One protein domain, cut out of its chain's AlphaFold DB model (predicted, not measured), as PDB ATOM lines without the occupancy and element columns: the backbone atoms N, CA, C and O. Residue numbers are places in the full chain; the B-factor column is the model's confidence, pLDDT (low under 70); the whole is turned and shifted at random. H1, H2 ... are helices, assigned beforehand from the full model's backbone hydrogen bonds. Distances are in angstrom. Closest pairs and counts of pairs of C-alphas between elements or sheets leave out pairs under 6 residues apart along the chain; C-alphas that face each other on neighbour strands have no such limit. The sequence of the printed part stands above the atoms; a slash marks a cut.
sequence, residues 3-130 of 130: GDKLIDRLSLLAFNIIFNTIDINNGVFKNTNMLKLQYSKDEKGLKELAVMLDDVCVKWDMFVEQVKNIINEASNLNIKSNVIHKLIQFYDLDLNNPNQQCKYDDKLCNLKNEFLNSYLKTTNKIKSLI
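AT A GLANCE: This is residues 3 to 130 of the 130 residues of an uncharacterized protein of Borrelia duttonii CR2A (UniProt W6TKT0). A rod of aligned helices is built along one long helix, H3, which runs most of its length. H4 folds back on one end of H3 and H5 packs along much of the rest, both running opposite to H3; H1 forms a further layer, packing on H4 near its first residues, and the short H2 sits by the last residues of H5. The printed part has 128 residues with five named helices, H1 to H5 in chain order, and no named strand; its class is all helix. The whole is loose, with a radius of gyration of the C-alphas of 17.2 A, and spans 59 by 28 by 22 A.

HOW THE PARTS SIT: H3, residues 43 to 75, touches H5, residues 107 to 129, at a shallow tilt of 23 degrees, opposite ways; their closest C-alphas, those of Lys 59 and Phe 115, are 5.2 A apart. With residues 70 to 75 alone, H3 touches H4, residues 80 to 90, at a shallow tilt of 12 degrees, opposite ways, and the two form a helical hairpin; the closest C-alphas, of Ala 74 and Val 83, are 5.0 A apart. H4 and H5 are close but not clearly touching, with the C-alphas of Gln 89 and Leu 108 the closest at 7.8 A. H1, residues 3 to 22, touches H4 with residues 6 to 10 alone, at a shallow tilt of 24 degrees, the same way; the C-alphas of Leu 6 and Phe 90 are the closest, 6.7 A apart. H1 and H5 are near each other, while H1 and H3 are apart. H2, residues 31 to 38, is close to H5 but not clearly touching, at a steep tilt of 69 degrees, only just short of about perpendicular; the closest C-alphas, of Leu 37 and Leu 129, are 6.7 A apart. Each O i to N i+4 pair is within hydrogen-bond range in H2, H3 and H5, against 15 of 16 in H1 and 5 of 7 in H4.

IN THESE COORDINATES: H3 measures 48.0 A from C-alpha 43 at (239.065, 304.793, 244.936) to C-alpha 75 at (286.517, 311.640, 242.261). H5 measures 33.1 A and ends at C-alpha 129, (243.012, 307.175, 254.030). H1 measures 27.5 A and begins at C-alpha 3, (285.146, 311.102, 255.096). H4 measures 16.5 A and H2 10.4 A.

THE WHOLE: The two C-alphas farthest apart, those of Lys 41 and Ile 79, are 59.5 A from each other. The printed part has no cut and ends at residue 130, the chain's last. The link from H4 to H5, residues 91 to 106, is long. Mean pLDDT of the printed part is 85.4; residue 3, residues 13 to 22 and residue 24 are under 70.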
ATOM      1  N   GLY A   3     285.622 312.366 255.670       66.81
ATOM      2  CA  GLY A   3     285.146 311.102 255.096       66.81
ATOM      3  C   GLY A   3     284.106 310.401 255.974       66.81
ATOM      4  O   GLY A   3     283.016 310.119 255.495       66.81
ATOM      5  N   ASP A   4     284.388 310.214 257.266       71.56
ATOM      6  CA  ASP A   4     283.430 309.594 258.201       71.56
ATOM      7  C   ASP A   4     282.126 310.394 258.271       71.56
ATOM      8  O   ASP A   4     281.045 309.834 258.168       71.56
ATOM      9  N   LYS A   5     282.222 311.729 258.326       70.94
ATOM     10  CA  LYS A   5     281.047 312.611 258.327       70.94
ATOM     11  C   LYS A   5     280.226 312.518 257.040       70.94
ATOM     12  O   LYS A   5     279.007 312.644 257.098       70.94
ATOM     13  N   LEU A   6     280.872 312.327 255.892       70.94
ATOM     14  CA  LEU A   6     280.180 312.095 254.627       70.94
ATOM     15  C   LEU A   6     279.435 310.759 254.655       70.94
ATOM     16  O   LEU A   6     278.257 310.723 254.313       70.94
ATOM     17  N   ILE A   7     280.101 309.688 255.092       74.06
ATOM     18  CA  ILE A   7     279.495 308.358 255.226       74.06
ATOM     19  C   ILE A   7     278.316 308.414 256.197       74.06
ATOM     20  O   ILE A   7     277.244 307.917 255.864       74.06
ATOM     21  N   ASP A   8     278.467 309.080 257.340       77.19
ATOM     22  CA  ASP A   8     277.404 309.258 258.328       77.19
ATOM     23  C   ASP A   8     276.215 310.020 257.743       77.19
ATOM     24  O   ASP A   8     275.068 309.644 257.962       77.19
ATOM     25  N   ARG A   9     276.460 311.091 256.977       72.75
ATOM     26  CA  ARG A   9     275.393 311.896 256.364       72.75
ATOM     27  C   ARG A   9     274.685 311.153 255.242       72.75
ATOM     28  O   ARG A   9     273.460 311.183 255.207       72.75
ATOM     29  N   LEU A  10     275.413 310.445 254.381       72.25
ATOM     30  CA  LEU A  10     274.818 309.587 253.352       72.25
ATOM     31  C   LEU A  10     274.050 308.415 253.977       72.25
ATOM     32  O   LEU A  10     272.966 308.077 253.509       72.25
ATOM     33  N   SER A  11     274.557 307.846 255.073       73.44
ATOM     34  CA  SER A  11     273.877 306.788 255.829       73.44
ATOM     35  C   SER A  11     272.621 307.308 256.518       73.44
ATOM     36  O   SER A  11     271.584 306.663 256.441       73.44
ATOM     37  N   LEU A  12     272.669 308.492 257.135       71.50
ATOM     38  CA  LEU A  12     271.494 309.171 257.693       71.50
ATOM     39  C   LEU A  12     270.470 309.493 256.612       71.50
ATOM     40  O   LEU A  12     269.277 309.408 256.866       71.50
ATOM     41  N   LEU A  13     270.922 309.843 255.412       68.25
ATOM     42  CA  LEU A  13     270.051 310.103 254.279       68.25
ATOM     43  C   LEU A  13     269.346 308.830 253.828       68.25
ATOM     44  O   LEU A  13     268.122 308.814 253.747       68.25
ATOM     45  N   ALA A  14     270.091 307.745 253.630       68.25
ATOM     46  CA  ALA A  14     269.518 306.441 253.330       68.25
ATOM     47  C   ALA A  14     268.574 305.965 254.449       68.25
ATOM     48  O   ALA A  14     267.472 305.508 254.169       68.25
ATOM     49  N   PHE A  15     268.957 306.126 255.716       67.25
ATOM     50  CA  PHE A  15     268.165 305.693 256.864       67.25
ATOM     51  C   PHE A  15     266.882 306.516 257.020       67.25
ATOM     52  O   PHE A  15     265.780 305.974 256.991       67.25
ATOM     53  N   ASN A  16     266.992 307.841 257.109       64.81
ATOM     54  CA  ASN A  16     265.840 308.708 257.344       64.81
ATOM     55  C   ASN A  16     264.848 308.711 256.183       64.81
ATOM     56  O   ASN A  16     263.675 308.997 256.409       64.81
ATOM     57  N   ILE A  17     265.301 308.408 254.966       63.44
ATOM     58  CA  ILE A  17     264.445 308.415 253.784       63.44
ATOM     59  C   ILE A  17     263.910 307.017 253.476       63.44
ATOM     60  O   ILE A  17     262.703 306.856 253.327       63.44
ATOM     61  N   ILE A  18     264.759 305.992 253.409       63.69
ATOM     62  CA  ILE A  18     264.329 304.652 252.986       63.69
ATOM     63  C   ILE A  18     263.644 303.922 254.143       63.69
ATOM     64  O   ILE A  18     262.540 303.406 253.964       63.69
ATOM     65  N   PHE A  19     264.233 303.922 255.346       63.62
ATOM     66  CA  PHE A  19     263.647 303.187 256.473       63.62
ATOM     67  C   PHE A  19     262.352 303.835 256.966       63.62
ATOM     68  O   PHE A  19     261.353 303.143 257.111       63.62
ATOM     69  N   ASN A  20     262.283 305.159 257.120       66.88
ATOM     70  CA  ASN A  20     261.020 305.781 257.553       66.88
ATOM     71  C   ASN A  20     259.878 305.626 256.526       66.88
ATOM     72  O   ASN A  20     258.705 305.692 256.899       66.88
ATOM     73  N   THR A  21     260.198 305.394 255.248       62.09
ATOM     74  CA  THR A  21     259.192 305.233 254.191       62.09
ATOM     75  C   THR A  21     258.722 303.785 254.058       62.09
ATOM     76  O   THR A  21     257.516 303.531 254.088       62.09
ATOM     77  N   ILE A  22     259.657 302.839 253.925       63.28
ATOM     78  CA  ILE A  22     259.391 301.466 253.458       63.28
ATOM     79  C   ILE A  22     259.685 300.404 254.531       63.28
ATOM     80  O   ILE A  22     259.583 299.209 254.254       63.28
ATOM     81  N   ASP A  23     260.046 300.793 255.760       70.44
ATOM     82  CA  ASP A  23     260.148 299.832 256.862       70.44
ATOM     83  C   ASP A  23     258.787 299.141 257.050       70.44
ATOM     84  O   ASP A  23     257.769 299.764 257.362       70.44
ATOM     85  N   ILE A  24     258.791 297.824 256.855       64.06
ATOM     86  CA  ILE A  24     257.605 296.966 256.887       64.06
ATOM     87  C   ILE A  24     256.870 296.999 258.238       64.06
ATOM     88  O   ILE A  24     255.679 296.680 258.299       64.06
ATOM     89  N   ASN A  25     257.565 297.400 259.307       70.12
ATOM     90  CA  ASN A  25     257.078 297.456 260.680       70.12
ATOM     91  C   ASN A  25     256.802 298.896 261.135       70.12
ATOM     92  O   ASN A  25     255.763 299.155 261.747       70.12
ATOM     93  N   ASN A  26     257.706 299.830 260.829       70.56
ATOM     94  CA  ASN A  26     257.684 301.188 261.392       70.56
ATOM     95  C   ASN A  26     257.441 302.294 260.364       70.56
ATOM     96  O   ASN A  26     257.146 303.427 260.746       70.56
ATOM     97  N   GLY A  27     257.549 301.977 259.077       75.44
ATOM     98  CA  GLY A  27     257.421 302.936 257.997       75.44
ATOM     99  C   GLY A  27     255.978 303.348 257.739       75.44
ATOM    100  O   GLY A  27     255.011 302.743 258.215       75.44
ATOM    101  N   VAL A  28     255.816 304.390 256.930       76.62
ATOM    102  CA  VAL A  28     254.490 304.869 256.517       76.62
ATOM    103  C   VAL A  28     253.736 303.798 255.713       76.62
ATOM    104  O   VAL A  28     252.524 303.654 255.887       76.62
ATOM    105  N   PHE A  29     254.456 302.987 254.929       76.31
ATOM    106  CA  PHE A  29     253.930 301.827 254.194       76.31
ATOM    107  C   PHE A  29     254.033 300.498 254.946       76.31
ATOM    108  O   PHE A  29     254.036 299.432 254.332       76.31
ATOM    109  N   LYS A  30     254.088 300.523 256.281       84.31
ATOM    110  CA  LYS A  30     254.042 299.290 257.074       84.31
ATOM    111  C   LYS A  30     252.834 298.421 256.714       84.31
ATOM    112  O   LYS A  30     251.764 298.930 256.358       84.31
ATOM    113  N   ASN A  31     252.969 297.110 256.914       83.88
ATOM    114  CA  ASN A  31     251.969 296.115 256.504       83.88
ATOM    115  C   ASN A  31     250.546 296.442 256.979       83.88
ATOM    116  O   ASN A  31     249.580 296.276 256.240       83.88
ATOM    117  N   THR A  32     250.406 296.953 258.202       85.38
ATOM    118  CA  THR A  32     249.099 297.323 258.763       85.38
ATOM    119  C   THR A  32     248.430 298.476 258.013       85.38
ATOM    120  O   THR A  32     247.222 298.429 257.792       85.38
ATOM    121  N   ASN A  33     249.191 299.483 257.577       87.88
ATOM    122  CA  ASN A  33     248.655 300.583 256.774       87.88
ATOM    123  C   ASN A  33     248.308 300.102 255.361       87.88
ATOM    124  O   ASN A  33     247.250 300.448 254.848       87.88
ATOM    125  N   MET A  34     249.147 299.249 254.769       86.25
ATOM    126  CA  MET A  34     248.881 298.658 253.453       86.25
ATOM    127  C   MET A  34     247.599 297.824 253.435       86.25
ATOM    128  O   MET A  34     246.788 297.975 252.526       86.25
ATOM    129  N   LEU A  35     247.367 297.009 254.468       88.56
ATOM    130  CA  LEU A  35     246.121 296.253 254.613       88.56
ATOM    131  C   LEU A  35     244.905 297.182 254.698       88.56
ATOM    132  O   LEU A  35     243.906 296.944 254.029       88.56
ATOM    133  N   LYS A  36     244.981 298.271 255.472       89.56
ATOM    134  CA  LYS A  36     243.885 299.249 255.546       89.56
ATOM    135  C   LYS A  36     243.594 299.901 254.195       89.56
ATOM    136  O   LYS A  36     242.434 299.995 253.809       89.56
ATOM    137  N   LEU A  37     244.637 300.305 253.468       89.69
ATOM    138  CA  LEU A  37     244.502 300.885 252.130       89.69
ATOM    139  C   LEU A  37     243.882 299.890 251.141       89.69
ATOM    140  O   LEU A  37     243.014 300.280 250.367       89.69
ATOM    141  N   GLN A  38     244.262 298.609 251.205       89.00
ATOM    142  CA  GLN A  38     243.705 297.547 250.359       89.00
ATOM    143  C   GLN A  38     242.184 297.402 250.519       89.00
ATOM    144  O   GLN A  38     241.491 297.113 249.547       89.00
ATOM    145  N   TYR A  39     241.663 297.605 251.731       90.38
ATOM    146  CA  TYR A  39     240.227 297.534 252.018       90.38
ATOM    147  C   TYR A  39     239.513 298.895 251.946       90.38
ATOM    148  O   TYR A  39     238.316 298.972 252.239       90.38
ATOM    149  N   SER A  40     240.211 299.970 251.567       91.19
ATOM    150  CA  SER A  40     239.605 301.294 251.426       91.19
ATOM    151  C   SER A  40     238.636 301.335 250.244       91.19
ATOM    152  O   SER A  40     238.921 300.830 249.161       91.19
ATOM    153  N   LYS A  41     237.481 301.980 250.448       93.12
ATOM    154  CA  LYS A  41     236.484 302.238 249.393       93.12
ATOM    155  C   LYS A  41     236.700 303.578 248.683       93.12
ATOM    156  O   LYS A  41     235.966 303.899 247.754       93.12
ATOM    157  N   ASP A  42     237.673 304.374 249.126       94.75
ATOM    158  CA  ASP A  42     237.986 305.668 248.519       94.75
ATOM    159  C   ASP A  42     238.895 305.493 247.293       94.75
ATOM    160  O   ASP A  42     240.092 305.778 247.322       94.75
ATOM    161  N   GLU A  43     238.324 305.012 246.186       93.75
ATOM    162  CA  GLU A  43     239.065 304.793 244.936       93.75
ATOM    163  C   GLU A  43     239.742 306.065 244.410       93.75
ATOM    164  O   GLU A  43     240.830 306.004 243.832       93.75
ATOM    165  N   LYS A  44     239.105 307.229 244.595       95.19
ATOM    166  CA  LYS A  44     239.667 308.511 244.165       95.19
ATOM    167  C   LYS A  44     240.890 308.853 245.010       95.19
ATOM    168  O   LYS A  44     241.937 309.171 244.452       95.19
ATOM    169  N   GLY A  45     240.776 308.734 246.331       94.50
ATOM    170  CA  GLY A  45     241.882 308.941 247.254       94.50
ATOM    171  C   GLY A  45     243.052 307.990 247.003       94.50
ATOM    172  O   GLY A  45     244.200 308.430 247.052       94.50
ATOM    173  N   LEU A  46     242.778 306.728 246.660       93.75
ATOM    174  CA  LEU A  46     243.801 305.746 246.287       93.75
ATOM    175  C   LEU A  46     244.496 306.091 244.959       93.75
ATOM    176  O   LEU A  46     245.719 305.996 244.875       93.75
ATOM    177  N   LYS A  47     243.757 306.542 243.936       94.88
ATOM    178  CA  LYS A  47     244.349 307.013 242.666       94.88
ATOM    179  C   LYS A  47     245.226 308.246 242.871       94.88
ATOM    180  O   LYS A  47     246.325 308.310 242.330       94.88
ATOM    181  N   GLU A  48     244.765 309.206 243.670       95.75
ATOM    182  CA  GLU A  48     245.567 310.372 244.052       95.75
ATOM    183  C   GLU A  48     246.841 309.948 244.791       95.75
ATOM    184  O   GLU A  48     247.922 310.443 244.479       95.75
ATOM    185  N   LEU A  49     246.733 309.001 245.730       92.38
ATOM    186  CA  LEU A  49     247.882 308.468 246.456       92.38
ATOM    187  C   LEU A  49     248.903 307.811 245.514       92.38
ATOM    188  O   LEU A  49     250.098 308.031 245.692       92.38
ATOM    189  N   ALA A  50     248.454 307.051 244.512       91.44
ATOM    190  CA  ALA A  50     249.341 306.438 243.522       91.44
ATOM    191  C   ALA A  50     250.142 307.495 242.740       91.44
ATOM    192  O   ALA A  50     251.361 307.400 242.652       91.44
ATOM    193  N   VAL A  51     249.485 308.562 242.272       95.50
ATOM    194  CA  VAL A  51     250.168 309.669 241.575       95.50
ATOM    195  C   VAL A  51     251.172 310.381 242.487       95.50
ATOM    196  O   VAL A  51     252.266 310.738 242.057       95.50
ATOM    197  N   MET A  52     250.822 310.591 243.760       92.62
ATOM    198  CA  MET A  52     251.737 311.196 244.733       92.62
ATOM    199  C   MET A  52     252.956 310.308 245.006       92.62
ATOM    200  O   MET A  52     254.059 310.821 245.180       92.62
ATOM    201  N   LEU A  53     252.769 308.988 245.021       89.31
ATOM    202  CA  LEU A  53     253.852 308.018 245.149       89.31
ATOM    203  C   LEU A  53     254.804 308.051 243.955       89.31
ATOM    204  O   LEU A  53     256.015 308.092 244.161       89.31
ATOM    205  N   ASP A  54     254.269 308.106 242.737       91.25
ATOM    206  CA  ASP A  54     255.081 308.238 241.524       91.25
ATOM    207  C   ASP A  54     255.927 309.524 241.559       91.25
ATOM    208  O   ASP A  54     257.123 309.491 241.272       91.25
ATOM    209  N   ASP A  55     255.348 310.649 241.994       92.06
ATOM    210  CA  ASP A  55     256.075 311.916 242.171       92.06
ATOM    211  C   ASP A  55     257.197 311.816 243.223       92.06
ATOM    212  O   ASP A  55     258.290 312.353 243.019       92.06
ATOM    213  N   VAL A  56     256.969 311.102 244.334       88.50
ATOM    214  CA  VAL A  56     258.010 310.834 245.342       88.50
ATOM    215  C   VAL A  56     259.157 310.021 244.739       88.50
ATOM    216  O   VAL A  56     260.315 310.369 244.968       88.50
ATOM    217  N   CYS A  57     258.857 308.985 243.948       87.38
ATOM    218  CA  CYS A  57     259.865 308.168 243.265       87.38
ATOM    219  C   CYS A  57     260.702 309.001 242.284       87.38
ATOM    220  O   CYS A  57     261.928 308.965 242.339       87.38
ATOM    221  N   VAL A  58     260.059 309.826 241.452       93.50
ATOM    222  CA  VAL A  58     260.763 310.712 240.509       93.50
ATOM    223  C   VAL A  58     261.700 311.671 241.247       93.50
ATOM    224  O   VAL A  58     262.864 311.824 240.874       93.50
ATOM    225  N   LYS A  59     261.231 312.298 242.332       90.56
ATOM    226  CA  LYS A  59     262.050 313.225 243.130       90.56
ATOM    227  C   LYS A  59     263.205 312.531 243.841       90.56
ATOM    228  O   LYS A  59     264.285 313.111 243.946       90.56
ATOM    229  N   TRP A  60     262.991 311.302 244.306       87.94
ATOM    230  CA  TRP A  60     264.054 310.471 244.863       87.94
ATOM    231  C   TRP A  60     265.147 310.207 243.829       87.94
ATOM    232  O   TRP A  60     266.321 310.451 244.112       87.94
ATOM    233  N   ASP A  61     264.771 309.791 242.621       90.19
ATOM    234  CA  ASP A  61     265.728 309.500 241.554       90.19
ATOM    235  C   ASP A  61     266.528 310.746 241.164       90.19
ATOM    236  O   ASP A  61     267.755 310.689 241.071       90.19
ATOM    237  N   MET A  62     265.864 311.898 241.028       94.06
ATOM    238  CA  MET A  62     266.536 313.175 240.764       94.06
ATOM    239  C   MET A  62     267.533 313.542 241.869       94.06
ATOM    240  O   MET A  62     268.650 313.985 241.580       94.06
ATOM    241  N   PHE A  63     267.146 313.356 243.133       88.94
ATOM    242  CA  PHE A  63     268.018 313.613 244.273       88.94
ATOM    243  C   PHE A  63     269.240 312.678 244.270       88.94
ATOM    244  O   PHE A  63     270.376 313.148 244.351       88.94
ATOM    245  N   VAL A  64     269.027 311.366 244.124       86.81
ATOM    246  CA  VAL A  64     270.097 310.356 244.082       86.81
ATOM    247  C   VAL A  64     271.048 310.600 242.916       86.81
ATOM    248  O   VAL A  64     272.263 310.476 243.078       86.81
ATOM    249  N   GLU A  65     270.527 310.978 241.754       93.00
ATOM    250  CA  GLU A  65     271.351 311.297 240.593       93.00
ATOM    251  C   GLU A  65     272.249 312.508 240.864       93.00
ATOM    252  O   GLU A  65     273.440 312.494 240.553       93.00
ATOM    253  N   GLN A  66     271.727 313.532 241.546       92.50
ATOM    254  CA  GLN A  66     272.543 314.667 241.966       92.50
ATOM    255  C   GLN A  66     273.635 314.259 242.972       92.50
ATOM    256  O   GLN A  66     274.767 314.732 242.854       92.50
ATOM    257  N   VAL A  67     273.337 313.362 243.921       87.69
ATOM    258  CA  VAL A  67     274.346 312.801 244.841       87.69
ATOM    259  C   VAL A  67     275.457 312.094 244.057       87.69
ATOM    260  O   VAL A  67     276.636 312.375 244.282       87.69
ATOM    261  N   LYS A  68     275.098 311.215 243.111       88.81
ATOM    262  CA  LYS A  68     276.059 310.492 242.262       88.81
ATOM    263  C   LYS A  68     276.939 311.446 241.463       88.81
ATOM    264  O   LYS A  68     278.156 311.279 241.458       88.81
ATOM    265  N   ASN A  69     276.349 312.468 240.844       93.69
ATOM    266  CA  ASN A  69     277.089 313.461 240.069       93.69
ATOM    267  C   ASN A  69     278.127 314.196 240.921       93.69
ATOM    268  O   ASN A  69     279.282 314.298 240.521       93.69
ATOM    269  N   ILE A  70     277.766 314.623 242.135       90.88
ATOM    270  CA  ILE A  70     278.710 315.286 243.047       90.88
ATOM    271  C   ILE A  70     279.862 314.350 243.437       90.88
ATOM    272  O   ILE A  70     281.010 314.790 243.476       90.88
ATOM    273  N   ILE A  71     279.580 313.069 243.706       88.44
ATOM    274  CA  ILE A  71     280.612 312.070 244.028       88.44
ATOM    275  C   ILE A  71     281.545 311.844 242.831       88.44
ATOM    276  O   ILE A  71     282.762 311.881 243.003       88.44
ATOM    277  N   ASN A  72     280.993 311.670 241.628       93.62
ATOM    278  CA  ASN A  72     281.762 311.469 240.395       93.62
ATOM    279  C   ASN A  72     282.631 312.689 240.058       93.62
ATOM    280  O   ASN A  72     283.799 312.565 239.690       93.62
ATOM    281  N   GLU A  73     282.086 313.894 240.217       94.12
ATOM    282  CA  GLU A  73     282.848 315.128 240.047       94.12
ATOM    283  C   GLU A  73     283.964 315.233 241.087       94.12
ATOM    284  O   GLU A  73     285.084 315.590 240.737       94.12
ATOM    285  N   ALA A  74     283.694 314.871 242.345       91.44
ATOM    286  CA  ALA A  74     284.703 314.864 243.395       91.44
ATOM    287  C   ALA A  74     285.825 313.850 243.118       91.44
ATOM    288  O   ALA A  74     286.987 314.166 243.364       91.44
ATOM    289  N   SER A  75     285.512 312.665 242.579       91.56
ATOM    290  CA  SER A  75     286.517 311.640 242.261       91.56
ATOM    291  C   SER A  75     287.456 312.029 241.121       91.56
ATOM    292  O   SER A  75     288.566 311.514 241.052       91.56
ATOM    293  N   ASN A  76     287.040 312.957 240.255       95.75
ATOM    294  CA  ASN A  76     287.859 313.465 239.153       95.75
ATOM    295  C   ASN A  76     288.815 314.601 239.575       95.75
ATOM    296  O   ASN A  76     289.534 315.145 238.738       95.75
ATOM    297  N   LEU A  77     288.819 315.001 240.853       95.44
ATOM    298  CA  LEU A  77     289.676 316.072 241.362       95.44
ATOM    299  C   LEU A  77     290.979 315.511 241.941       95.44
ATOM    300  O   LEU A  77     290.979 314.629 242.794       95.44
ATOM    301  N   ASN A  78     292.101 316.123 241.562       94.06
ATOM    302  CA  ASN A  78     293.441 315.657 241.949       94.06
ATOM    303  C   ASN A  78     293.984 316.341 243.216       94.06
ATOM    304  O   ASN A  78     295.058 316.002 243.708       94.06
ATOM    305  N   ILE A  79     293.262 317.336 243.738       94.56
ATOM    306  CA  ILE A  79     293.670 318.125 244.904       94.56
ATOM    307  C   ILE A  79     292.714 317.826 246.056       94.56
ATOM    308  O   ILE A  79     291.517 318.103 245.969       94.56
ATOM    309  N   LYS A  80     293.261 317.332 247.173       88.94
ATOM    310  CA  LYS A  80     292.502 316.954 248.378       88.94
ATOM    311  C   LYS A  80     291.544 318.050 248.864       88.94
ATOM    312  O   LYS A  80     290.418 317.743 249.244       88.94
ATOM    313  N   SER A  81     291.967 319.315 248.861       91.25
ATOM    314  CA  SER A  81     291.113 320.437 249.279       91.25
ATOM    315  C   SER A  81     289.894 320.613 248.375       91.25
ATOM    316  O   SER A  81     288.816 320.913 248.874       91.25
ATOM    317  N   ASN A  82     290.040 320.379 247.070       92.25
ATOM    318  CA  ASN A  82     288.951 320.517 246.105       92.25
ATOM    319  C   ASN A  82     287.943 319.376 246.265       92.25
ATOM    320  O   ASN A  82     286.742 319.629 246.273       92.25
ATOM    321  N   VAL A  83     288.429 318.147 246.482       89.25
ATOM    322  CA  VAL A  83     287.584 316.991 246.831       89.25
ATOM    323  C   VAL A  83     286.759 317.301 248.082       89.25
ATOM    324  O   VAL A  83     285.540 317.160 248.082       89.25
ATOM    325  N   ILE A  84     287.414 317.792 249.140       86.88
ATOM    326  CA  ILE A  84     286.746 318.170 250.392       86.88
ATOM    327  C   ILE A  84     285.697 319.259 250.153       86.88
ATOM    328  O   ILE A  84     284.567 319.120 250.611       86.88
ATOM    329  N   HIS A  85     286.054 320.323 249.434       87.62
ATOM    330  CA  HIS A  85     285.141 321.427 249.151       87.62
ATOM    331  C   HIS A  85     283.931 320.975 248.324       87.62
ATOM    332  O   HIS A  85     282.826 321.471 248.526       87.62
ATOM    333  N   LYS A  86     284.105 319.995 247.433       88.56
ATOM    334  CA  LYS A  86     282.999 319.420 246.668       88.56
ATOM    335  C   LYS A  86     282.058 318.592 247.544       88.56
ATOM    336  O   LYS A  86     280.846 318.718 247.430       88.56
ATOM    337  N   LEU A  87     282.603 317.785 248.451       87.06
ATOM    338  CA  LEU A  87     281.818 316.880 249.298       87.06
ATOM    339  C   LEU A  87     281.196 317.568 250.525       87.06
ATOM    340  O   LEU A  87     280.267 317.025 251.121       87.06
ATOM    341  N   ILE A  88     281.656 318.767 250.902       85.88
ATOM    342  CA  ILE A  88     281.124 319.500 252.065       85.88
ATOM    343  C   ILE A  88     279.639 319.864 251.916       85.88
ATOM    344  O   ILE A  88     278.942 320.036 252.907       85.88
ATOM    345  N   GLN A  89     279.137 319.907 250.683       84.56
ATOM    346  CA  GLN A  89     277.738 320.183 250.348       84.56
ATOM    347  C   GLN A  89     276.778 319.215 251.051       84.56
ATOM    348  O   GLN A  89     275.726 319.620 251.534       84.56
ATOM    349  N   PHE A  90     277.168 317.943 251.184       84.06
ATOM    350  CA  PHE A  90     276.384 316.930 251.892       84.06
ATOM    351  C   PHE A  90     276.319 317.173 253.402       84.06
ATOM    352  O   PHE A  90     275.368 316.756 254.059       84.06
ATOM    353  N   TYR A  91     277.340 317.822 253.964       79.56
ATOM    354  CA  TYR A  91     277.415 318.095 255.394       79.56
ATOM    355  C   TYR A  91     276.426 319.178 255.829       79.56
ATOM    356  O   TYR A  91     275.866 319.085 256.923       79.56
ATOM    357  N   ASP A  92     276.197 320.161 254.958       80.50
ATOM    358  CA  ASP A  92     275.305 321.298 255.194       80.50
ATOM    359  C   ASP A  92     273.818 320.941 255.004       80.50
ATOM    360  O   ASP A  92     272.947 321.772 255.272       80.50
ATOM    361  N   LEU A  93     273.495 319.724 254.552       83.56
ATOM    362  CA  LEU A  93     272.112 319.272 254.420       83.56
ATOM    363  C   LEU A  93     271.500 318.933 255.781       83.56
ATOM    364  O   LEU A  93     271.918 317.997 256.467       83.56
ATOM    365  N   ASP A  94     270.427 319.637 256.117       84.38
ATOM    366  CA  ASP A  94     269.507 319.264 257.178       84.38
ATOM    367  C   ASP A  94     268.413 318.353 256.612       84.38
ATOM    368  O   ASP A  94     267.479 318.785 255.929       84.38
ATOM    369  N   LEU A  95     268.553 317.060 256.892       79.12
ATOM    370  CA  LEU A  95     267.648 316.010 256.425       79.12
ATOM    371  C   LEU A  95     266.341 315.939 257.218       79.12
ATOM    372  O   LEU A  95     265.429 315.226 256.813       79.12
ATOM    373  N   ASN A  96     266.242 316.673 258.326       78.31
ATOM    374  CA  ASN A  96     265.030 316.739 259.137       78.31
ATOM    375  C   ASN A  96     264.176 317.966 258.791       78.31
ATOM    376  O   ASN A  96     263.020 318.047 259.206       78.31
ATOM    377  N   ASN A  97     264.724 318.915 258.028       84.81
ATOM    378  CA  ASN A  97     264.046 320.148 257.655       84.81
ATOM    379  C   ASN A  97     263.723 320.184 256.146       84.81
ATOM    380  O   ASN A  97     264.617 320.454 255.334       84.81
ATOM    381  N   PRO A  98     262.450 319.978 255.747       84.38
ATOM    382  CA  PRO A  98     262.022 320.047 254.345       84.38
ATOM    383  C   PRO A  98     262.031 321.472 253.769       84.38
ATOM    384  O   PRO A  98     261.869 321.644 252.566       84.38
ATOM    385  N   ASN A  99     262.202 322.490 254.616       89.25
ATOM    386  CA  ASN A  99     262.179 323.907 254.255       89.25
ATOM    387  C   ASN A  99     263.493 324.599 254.637       89.25
ATOM    388  O   ASN A  99     263.510 325.784 254.972       89.25
ATOM    389  N   GLN A 100     264.604 323.858 254.633       90.50
ATOM    390  CA  GLN A 100     265.923 324.449 254.830       90.50
ATOM    391  C   GLN A 100     266.148 325.546 253.786       90.50
ATOM    392  O   GLN A 100     265.958 325.313 252.594       90.50
ATOM    393  N   GLN A 101     266.605 326.720 254.216       93.81
ATOM    394  CA  GLN A 101     267.009 327.762 253.282       93.81
ATOM    395  C   GLN A 101     268.256 327.308 252.511       93.81
ATOM    396  O   GLN A 101     269.327 327.125 253.091       93.81
ATOM    397  N   CYS A 102     268.099 327.114 251.204       91.88
ATOM    398  CA  CYS A 102     269.178 326.703 250.316       91.88
ATOM    399  C   CYS A 102     270.002 327.912 249.858       91.88
ATOM    400  O   CYS A 102     269.476 329.017 249.696       91.88
ATOM    401  N   LYS A 103     271.309 327.708 249.657       89.62
ATOM    402  CA  LYS A 103     272.187 328.730 249.065       89.62
ATOM    403  C   LYS A 103     271.788 328.954 247.597       89.62
ATOM    404  O   LYS A 103     271.119 328.114 246.994       89.62
ATOM    405  N   TYR A 104     272.190 330.091 247.024       83.06
ATOM    406  CA  TYR A 104     271.939 330.380 245.607       83.06
ATOM    407  C   TYR A 104     272.509 329.252 244.733       83.06
ATOM    408  O   TYR A 104     273.677 328.901 244.887       83.06
ATOM    409  N   ASP A 105     271.669 328.689 243.860       83.44
ATOM    410  CA  ASP A 105     271.991 327.567 242.960       83.44
ATOM    411  C   ASP A 105     272.400 326.243 243.652       83.44
ATOM    412  O   ASP A 105     273.021 325.361 243.058       83.44
ATOM    413  N   ASP A 106     272.024 326.043 244.922       90.06
ATOM    414  CA  ASP A 106     272.249 324.772 245.623       90.06
ATOM    415  C   ASP A 106     271.214 323.714 245.206       90.06
ATOM    416  O   ASP A 106     270.217 323.446 245.886       90.06
ATOM    417  N   LYS A 107     271.458 323.111 244.040       92.81
ATOM    418  CA  LYS A 107     270.599 322.080 243.448       92.81
ATOM    419  C   LYS A 107     270.381 320.883 244.377       92.81
ATOM    420  O   LYS A 107     269.276 320.349 244.423       92.81
ATOM    421  N   LEU A 108     271.402 320.469 245.128       90.50
ATOM    422  CA  LEU A 108     271.301 319.343 246.057       90.50
ATOM    423  C   LEU A 108     270.320 319.656 247.198       90.50
ATOM    424  O   LEU A 108     269.437 318.848 247.488       90.50
ATOM    425  N   CYS A 109     270.447 320.835 247.814       91.69
ATOM    426  CA  CYS A 109     269.537 321.281 248.866       91.69
ATOM    427  C   CYS A 109     268.095 321.435 248.358       91.69
ATOM    428  O   CYS A 109     267.162 320.970 249.020       91.69
ATOM    429  N   ASN A 110     267.910 322.025 247.173       93.56
ATOM    430  CA  ASN A 110     266.585 322.214 246.579       93.56
ATOM    431  C   ASN A 110     265.887 320.875 246.312       93.56
ATOM    432  O   ASN A 110     264.763 320.672 246.770       93.56
ATOM    433  N   LEU A 111     266.579 319.925 245.674       93.00
ATOM    434  CA  LEU A 111     266.035 318.586 245.422       93.00
ATOM    435  C   LEU A 111     265.704 317.847 246.720       93.00
ATOM    436  O   LEU A 111     264.663 317.201 246.814       93.00
ATOM    437  N   LYS A 112     266.544 317.986 247.753       90.56
ATOM    438  CA  LYS A 112     266.259 317.434 249.083       90.56
ATOM    439  C   LYS A 112     264.962 318.006 249.657       90.56
ATOM    440  O   LYS A 112     264.136 317.248 250.161       90.56
ATOM    441  N   ASN A 113     264.767 319.322 249.590       92.00
ATOM    442  CA  ASN A 113     263.546 319.968 250.076       92.00
ATOM    443  C   ASN A 113     262.306 319.515 249.292       92.00
ATOM    444  O   ASN A 113     261.279 319.202 249.893       92.00
ATOM    445  N   GLU A 114     262.389 319.464 247.962       92.56
ATOM    446  CA  GLU A 114     261.298 318.993 247.101       92.56
ATOM    447  C   GLU A 114     260.907 317.554 247.428       92.56
ATOM    448  O   GLU A 114     259.725 317.261 247.630       92.56
ATOM    449  N   PHE A 115     261.906 316.678 247.542       89.12
ATOM    450  CA  PHE A 115     261.716 315.284 247.899       89.12
ATOM    451  C   PHE A 115     261.040 315.135 249.271       89.12
ATOM    452  O   PHE A 115     259.986 314.504 249.370       89.12
ATOM    453  N   LEU A 116     261.583 315.769 250.319       87.06
ATOM    454  CA  LEU A 116     261.011 315.682 251.667       87.06
ATOM    455  C   LEU A 116     259.588 316.253 251.727       87.06
ATOM    456  O   LEU A 116     258.722 315.678 252.383       87.06
ATOM    457  N   ASN A 117     259.313 317.349 251.020       90.88
ATOM    458  CA  ASN A 117     257.970 317.921 250.962       90.88
ATOM    459  C   ASN A 117     256.968 316.981 250.277       90.88
ATOM    460  O   ASN A 117     255.857 316.806 250.785       90.88
ATOM    461  N   SER A 118     257.339 316.354 249.157       90.19
ATOM    462  CA  SER A 118     256.487 315.354 248.498       90.19
ATOM    463  C   SER A 118     256.257 314.131 249.375       90.19
ATOM    464  O   SER A 118     255.120 313.669 249.506       90.19
ATOM    465  N   TYR A 119     257.300 313.652 250.049       86.44
ATOM    466  CA  TYR A 119     257.198 312.549 250.995       86.44
ATOM    467  C   TYR A 119     256.234 312.864 252.151       86.44
ATOM    468  O   TYR A 119     255.339 312.071 252.454       86.44
ATOM    469  N   LEU A 120     256.351 314.044 252.767       87.31
ATOM    470  CA  LEU A 120     255.479 314.459 253.870       87.31
ATOM    471  C   LEU A 120     254.021 314.609 253.428       87.31
ATOM    472  O   LEU A 120     253.115 314.158 254.132       87.31
ATOM    473  N   LYS A 121     253.777 315.192 252.249       90.38
ATOM    474  CA  LYS A 121     252.428 315.282 251.670       90.38
ATOM    475  C   LYS A 121     251.824 313.896 251.454       90.38
ATOM    476  O   LYS A 121     250.691 313.659 251.867       90.38
ATOM    477  N   THR A 122     252.592 312.979 250.872       89.69
ATOM    478  CA  THR A 122     252.173 311.588 250.628       89.69
ATOM    479  C   THR A 122     251.882 310.862 251.936       89.69
ATOM    480  O   THR A 122     250.841 310.227 252.084       89.69
ATOM    481  N   THR A 123     252.733 311.052 252.942       87.25
ATOM    482  CA  THR A 123     252.537 310.507 254.290       87.25
ATOM    483  C   THR A 123     251.239 310.994 254.924       87.25
ATOM    484  O   THR A 123     250.492 310.209 255.509       87.25
ATOM    485  N   ASN A 124     250.937 312.285 254.797       90.25
ATOM    486  CA  ASN A 124     249.692 312.849 255.308       90.25
ATOM    487  C   ASN A 124     248.472 312.327 254.540       90.25
ATOM    488  O   ASN A 124     247.450 312.041 255.160       90.25
ATOM    489  N   LYS A 125     248.587 312.127 253.220       91.50
ATOM    490  CA  LYS A 125     247.525 311.506 252.418       91.50
ATOM    491  C   LYS A 125     247.245 310.078 252.880       91.50
ATOM    492  O   LYS A 125     246.088 309.755 253.121       91.50
ATOM    493  N   ILE A 126     248.275 309.261 253.102       88.50
ATOM    494  CA  ILE A 126     248.115 307.900 253.640       88.50
ATOM    495  C   ILE A 126     247.386 307.941 254.976       88.50
ATOM    496  O   ILE A 126     246.391 307.249 255.132       88.50
ATOM    497  N   LYS A 127     247.819 308.808 255.902       87.94
ATOM    498  CA  LYS A 127     247.165 308.986 257.208       87.94
ATOM    499  C   LYS A 127     245.689 309.377 257.103       87.94
ATOM    500  O   LYS A 127     244.926 309.017 257.985       87.94
ATOM    501  N   SER A 128     245.294 310.108 256.061       90.81
ATOM    502  CA  SER A 128     243.889 310.477 255.834       90.81
ATOM    503  C   SER A 128     243.034 309.351 255.240       90.81
ATOM    504  O   SER A 128     241.812 309.445 255.271       90.81
ATOM    505  N   LEU A 129     243.668 308.310 254.688       88.25
ATOM    506  CA  LEU A 129     243.012 307.175 254.030       88.25
ATOM    507  C   LEU A 129     242.938 305.914 254.915       88.25
ATOM    508  O   LEU A 129     242.361 304.916 254.480       88.25
ATOM    509  N   ILE A 130     243.537 305.935 256.114       85.62
ATOM    510  CA  ILE A 130     243.640 304.806 257.068       85.62
ATOM    511  C   ILE A 130     242.942 305.084 258.399       85.62
ATOM    512  O   ILE A 130     242.741 304.093 259.150       85.62
TER     513      ILE A 130